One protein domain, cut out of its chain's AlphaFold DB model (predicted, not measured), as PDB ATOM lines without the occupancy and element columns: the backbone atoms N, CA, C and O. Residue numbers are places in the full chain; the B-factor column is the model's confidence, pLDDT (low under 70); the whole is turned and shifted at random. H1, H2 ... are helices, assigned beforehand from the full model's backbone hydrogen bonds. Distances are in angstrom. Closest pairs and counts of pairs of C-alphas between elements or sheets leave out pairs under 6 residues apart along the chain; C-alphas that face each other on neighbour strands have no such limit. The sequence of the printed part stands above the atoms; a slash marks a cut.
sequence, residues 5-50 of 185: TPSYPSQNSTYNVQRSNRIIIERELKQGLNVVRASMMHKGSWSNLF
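This is residues 5 to 50 of the 185 residues of the protein "Polynucleotide adenylyltransferase" of Schistosoma haematobium (UniProt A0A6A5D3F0). One long helix, H1, makes most of the length; the short H2 folds back beside its last part, and an unnamed tail with residues 6 to 12 sticking out leads into its beginning. The 46 printed residues hold two named helices, H1 then H2, and no named strand: all helix. The whole is extended and flat, with a radius of gyration of the C-alphas of 15.5 A and spans of 45 by 26 by 14 A.

Begin with H1, residues 19 to 40, where every O i to N i+4 pair is within hydrogen-bond range. Its residues 32 to 39 alone touch H2, residues 46 to 50; the closest C-alphas, of Ser 39 and Trp 46, are 6.2 A apart. H2 has 0 of 1 such pairs within range, but 2 of 2 O i to N i+3 pairs.

Find C-alpha 19 at (119.080, 153.986, 141.374); H1 runs 31.7 A to C-alpha 40. H2 runs 7.7 A to C-alpha 50 at (138.526, 144.311, 130.818).

The farthest C-alphas, of Pro 9 and Lys 43, are 45.6 A apart. The H1 to H2 link is tight. The printed part has no cut, and no printed residue is under pLDDT 70.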
ATOM      1  N   THR A   5     113.796 152.093 122.102       97.81
ATOM      2  CA  THR A   5     113.862 151.278 120.889       97.81
ATOM      3  C   THR A   5     113.520 152.136 119.663       97.81
ATOM      4  O   THR A   5     112.592 152.952 119.724       97.81
ATOM      5  N   PRO A   6     114.247 151.971 118.543       97.31
ATOM      6  CA  PRO A   6     114.081 152.830 117.371       97.31
ATOM      7  C   PRO A   6     112.790 152.542 116.589       97.31
ATOM      8  O   PRO A   6     112.265 153.437 115.935       97.31
ATOM      9  N   SER A   7     112.268 151.313 116.657       96.25
ATOM     10  CA  SER A   7     111.061 150.898 115.932       96.25
ATOM     11  C   SER A   7     109.782 151.234 116.697       96.25
ATOM     12  O   SER A   7     109.734 151.105 117.921       96.25
ATOM     13  N   TYR A   8     108.730 151.608 115.966       94.19
ATOM     14  CA  TYR A   8     107.405 151.872 116.524       94.19
ATOM     15  C   TYR A   8     106.644 150.566 116.866       94.19
ATOM     16  O   TYR A   8     106.667 149.642 116.051       94.19
ATOM     17  N   PRO A   9     105.928 150.491 118.012       94.75
ATOM     18  CA  PRO A   9     105.891 151.498 119.073       94.75
ATOM     19  C   PRO A   9     107.188 151.496 119.895       94.75
ATOM     20  O   PRO A   9     107.623 150.454 120.385       94.75
ATOM     21  N   SER A  10     107.793 152.678 120.062       96.50
ATOM     22  CA  SER A  10     109.026 152.826 120.836       96.50
ATOM     23  C   SER A  10     108.792 152.480 122.305       96.50
ATOM     24  O   SER A  10     107.803 152.892 122.910       96.50
ATOM     25  N   GLN A  11     109.731 151.751 122.899       97.69
ATOM     26  CA  GLN A  11     109.699 151.326 124.293       97.69
ATOM     27  C   GLN A  11     111.036 151.619 124.967       97.69
ATOM     28  O   GLN A  11     112.086 151.625 124.330       97.69
ATOM     29  N   ASN A  12     111.014 151.844 126.279       97.56
ATOM     30  CA  ASN A  12     112.241 151.967 127.056       97.56
ATOM     31  C   ASN A  12     112.843 150.577 127.320       97.56
ATOM     32  O   ASN A  12     112.352 149.844 128.179       97.56
ATOM     33  N   SER A  13     113.939 150.237 126.643       97.50
ATOM     34  CA  SER A  13     114.625 148.945 126.794       97.50
ATOM     35  C   SER A  13     115.314 148.775 128.153       97.50
ATOM     36  O   SER A  13     115.585 147.658 128.587       97.50
ATOM     37  N   THR A  14     115.560 149.873 128.867       97.25
ATOM     38  CA  THR A  14     116.286 149.913 130.147       97.25
ATOM     39  C   THR A  14     115.379 150.293 131.320       97.25
ATOM     40  O   THR A  14     115.826 150.858 132.319       97.25
ATOM     41  N   TYR A  15     114.086 149.958 131.244       95.88
ATOM     42  CA  TYR A  15     113.109 150.253 132.305       95.88
ATOM     43  C   TYR A  15     113.443 149.599 133.661       95.88
ATOM     44  O   TYR A  15     113.013 150.087 134.701       95.88
ATOM     45  N   ASN A  16     114.258 148.539 133.661       95.69
ATOM     46  CA  ASN A  16     114.716 147.841 134.866       95.69
ATOM     47  C   ASN A  16     115.899 148.518 135.583       95.69
ATOM     48  O   ASN A  16     116.341 148.029 136.624       95.69
ATOM     49  N   VAL A  17     116.448 149.613 135.046       96.06
ATOM     50  CA  VAL A  17     117.584 150.314 135.662       96.06
ATOM     51  C   VAL A  17     117.120 151.097 136.895       96.06
ATOM     52  O   VAL A  17     116.464 152.132 136.780       96.06
ATOM     53  N   GLN A  18     117.511 150.608 138.074       94.88
ATOM     54  CA  GLN A  18     117.275 151.221 139.386       94.88
ATOM     55  C   GLN A  18     118.315 152.298 139.731       94.88
ATOM     56  O   GLN A  18     119.247 152.558 138.958       94.88
ATOM     57  N   ARG A  19     118.178 152.924 140.909       94.50
ATOM     58  CA  ARG A  19     119.080 153.986 141.374       94.50
ATOM     59  C   ARG A  19     120.521 153.485 141.490       94.50
ATOM     60  O   ARG A  19     121.418 154.137 140.957       94.50
ATOM     61  N   SER A  20     120.743 152.336 142.127       95.56
ATOM     62  CA  SER A  20     122.077 151.749 142.303       95.56
ATOM     63  C   SER A  20     122.702 151.411 140.957       95.56
ATOM     64  O   SER A  20     123.818 151.843 140.687       95.56
ATOM     65  N   ASN A  21     121.954 150.742 140.071       95.44
ATOM     66  CA  ASN A  21     122.419 150.391 138.724       95.44
ATOM     67  C   ASN A  21     122.873 151.629 137.947       95.44
ATOM     68  O   ASN A  21     123.933 151.618 137.330       95.44
ATOM     69  N   ARG A  22     122.109 152.725 138.022       95.50
ATOM     70  CA  ARG A  22     122.491 153.991 137.390       95.50
ATOM     71  C   ARG A  22     123.809 154.537 137.948       95.50
ATOM     72  O   ARG A  22     124.672 154.912 137.162       95.50
ATOM     73  N   ILE A  23     123.971 154.570 139.272       95.00
ATOM     74  CA  ILE A  23     125.203 155.049 139.924       95.00
ATOM     75  C   ILE A  23     126.411 154.205 139.493       95.00
ATOM     76  O   ILE A  23     127.475 154.758 139.216       95.00
ATOM     77  N   ILE A  24     126.242 152.882 139.414       95.12
ATOM     78  CA  ILE A  24     127.284 151.943 138.980       95.12
ATOM     79  C   ILE A  24     127.652 152.214 137.524       95.12
ATOM     80  O   ILE A  24     128.810 152.478 137.235       95.12
ATOM     81  N   ILE A  25     126.674 152.250 136.616       96.06
ATOM     82  CA  ILE A  25     126.927 152.480 135.187       96.06
ATOM     83  C   ILE A  25     127.622 153.831 134.962       96.06
ATOM     84  O   ILE A  25     128.603 153.902 134.228       96.06
ATOM     85  N   GLU A  26     127.183 154.902 135.629       96.25
ATOM     86  CA  GLU A  26     127.838 156.214 135.534       96.25
ATOM     87  C   GLU A  26     129.284 156.191 136.066       96.25
ATOM     88  O   GLU A  26     130.159 156.858 135.509       96.25
ATOM     89  N   ARG A  27     129.551 155.429 137.136       94.75
ATOM     90  CA  ARG A  27     130.897 155.233 137.695       94.75
ATOM     91  C   ARG A  27     131.794 154.473 136.717       94.75
ATOM     92  O   ARG A  27     132.887 154.955 136.425       94.75
ATOM     93  N   GLU A  28     131.325 153.344 136.197       95.06
ATOM     94  CA  GLU A  28     132.083 152.492 135.274       95.06
ATOM     95  C   GLU A  28     132.361 153.213 133.947       95.06
ATOM     96  O   GLU A  28     133.479 153.161 133.443       95.06
ATOM     97  N   LEU A  29     131.414 154.000 133.419       96.81
ATOM     98  CA  LEU A  29     131.645 154.825 132.225       96.81
ATOM     99  C   LEU A  29     132.742 155.881 132.445       96.81
ATOM    100  O   LEU A  29     133.576 156.104 131.564       96.81
ATOM    101  N   LYS A  30     132.779 156.524 133.621       96.75
ATOM    102  CA  LYS A  30     133.840 157.485 133.973       96.75
ATOM    103  C   LYS A  30     135.199 156.802 134.120       96.75
ATOM    104  O   LYS A  30     136.199 157.343 133.653       96.75
ATOM    105  N   GLN A  31     135.245 155.631 134.755       95.19
ATOM    106  CA  GLN A  31     136.477 154.851 134.883       95.19
ATOM    107  C   GLN A  31     136.974 154.365 133.517       95.19
ATOM    108  O   GLN A  31     138.134 154.597 133.179       95.19
ATOM    109  N   GLY A  32     136.085 153.809 132.694       96.19
ATOM    110  CA  GLY A  32     136.386 153.384 131.330       96.19
ATOM    111  C   GLY A  32     136.938 154.523 130.475       96.19
ATOM    112  O   GLY A  32     137.957 154.347 129.815       96.19
ATOM    113  N   LEU A  33     136.358 155.728 130.554       96.88
ATOM    114  CA  LEU A  33     136.889 156.906 129.859       96.88
ATOM    115  C   LEU A  33     138.339 157.222 130.258       96.88
ATOM    116  O   LEU A  33     139.152 157.565 129.399       96.88
ATOM    117  N   ASN A  34     138.675 157.110 131.544       95.81
ATOM    118  CA  ASN A  34     140.038 157.347 132.021       95.81
ATOM    119  C   ASN A  34     141.015 156.291 131.489       95.81
ATOM    120  O   ASN A  34     142.094 156.653 131.017       95.81
ATOM    121  N   VAL A  35     140.624 155.013 131.510       96.12
ATOM    122  CA  VAL A  35     141.435 153.908 130.973       96.12
ATOM    123  C   VAL A  35     141.643 154.072 129.469       96.12
ATOM    124  O   VAL A  35     142.778 154.050 129.004       96.12
ATOM    125  N   VAL A  36     140.575 154.335 128.709       97.19
ATOM    126  CA  VAL A  36     140.645 154.552 127.257       97.19
ATOM    127  C   VAL A  36     141.562 155.729 126.924       97.19
ATOM    128  O   VAL A  36     142.429 155.597 126.064       97.19
ATOM    129  N   ARG A  37     141.446 156.862 127.632       96.94
ATOM    130  CA  ARG A  37     142.347 158.013 127.434       96.94
ATOM    131  C   ARG A  37     143.809 157.660 127.697       96.94
ATOM    132  O   ARG A  37     144.672 158.084 126.931       96.94
ATOM    133  N   ALA A  38     144.095 156.897 128.750       96.00
ATOM    134  CA  ALA A  38     145.454 156.455 129.049       96.00
ATOM    135  C   ALA A  38     146.007 155.541 127.944       96.00
ATOM    136  O   ALA A  38     147.134 155.750 127.490       96.00
ATOM    137  N   SER A  39     145.204 154.591 127.459       96.25
ATOM    138  CA  SER A  39     145.583 153.686 126.368       96.25
ATOM    139  C   SER A  39     145.801 154.423 125.044       96.25
ATOM    140  O   SER A  39     146.777 154.150 124.352       96.25
ATOM    141  N   MET A  40     144.968 155.420 124.720       95.94
ATOM    142  CA  MET A  40     145.155 156.271 123.533       95.94
ATOM    143  C   MET A  40     146.450 157.095 123.582       95.94
ATOM    144  O   MET A  40     147.024 157.387 122.540       95.94
ATOM    145  N   MET A  41     146.931 157.457 124.777       96.44
ATOM    146  CA  MET A  41     148.227 158.126 124.968       96.44
ATOM    147  C   MET A  41     149.404 157.143 125.105       96.44
ATOM    148  O   MET A  41     150.489 157.563 125.501       96.44
ATOM    149  N   HIS A  42     149.198 155.847 124.840       93.44
ATOM    150  CA  HIS A  42     150.188 154.777 125.031       93.44
ATOM    151  C   HIS A  42     150.731 154.658 126.470       93.44
ATOM    152  O   HIS A  42     151.845 154.190 126.687       93.44
ATOM    153  N   LYS A  43     149.941 155.069 127.473       93.69
ATOM    154  CA  LYS A  43     150.292 155.004 128.907       93.69
ATOM    155  C   LYS A  43     149.672 153.806 129.635       93.69
ATOM    156  O   LYS A  43     149.795 153.702 130.851       93.69
ATOM    157  N   GLY A  44     148.979 152.928 128.918       91.25
ATOM    158  CA  GLY A  44     148.304 151.756 129.469       91.25
ATOM    159  C   GLY A  44     147.958 150.742 128.383       91.25
ATOM    160  O   GLY A  44     147.947 151.070 127.196       91.25
ATOM    161  N   SER A  45     147.698 149.504 128.800       94.44
ATOM    162  CA  SER A  45     147.264 148.425 127.910       94.44
ATOM    163  C   SER A  45     145.740 148.399 127.791       94.44
ATOM    164  O   SER A  45     145.023 148.665 128.757       94.44
ATOM    165  N   TRP A  46     145.229 147.999 126.624       94.19
ATOM    166  CA  TRP A  46     143.798 147.756 126.412       94.19
ATOM    167  C   TRP A  46     143.240 146.637 127.295       94.19
ATOM    168  O   TRP A  46     142.050 146.646 127.593       94.19
ATOM    169  N   SER A  47     144.089 145.719 127.769       95.25
ATOM    170  CA  SER A  47     143.701 144.678 128.731       95.25
ATOM    171  C   SER A  47     143.091 145.257 130.008       95.25
ATOM    172  O   SER A  47     142.155 144.676 130.547       95.25
ATOM    173  N   ASN A  48     143.554 146.433 130.439       92.81
ATOM    174  CA  ASN A  48     143.116 147.071 131.679       92.81
ATOM    175  C   ASN A  48     141.633 147.481 131.630       92.81
ATOM    176  O   ASN A  48     141.006 147.642 132.670       92.81
ATOM    177  N   LEU A  49     141.058 147.650 130.432       94.75
ATOM    178  CA  LEU A  49     139.634 147.959 130.263       94.75
ATOM    179  C   LEU A  49     138.731 146.774 130.650       94.75
ATOM    180  O   LEU A  49     137.560 146.974 130.956       94.75
ATOM    181  N   PHE A  50     139.272 145.554 130.628       94.06
ATOM    182  CA  PHE A  50     138.526 144.311 130.818       94.06
ATOM    183  C   PHE A  50     138.846 143.614 132.151       94.06
ATOM    184  O   PHE A  50     138.456 142.464 132.354       94.06
TER     185      PHE A  50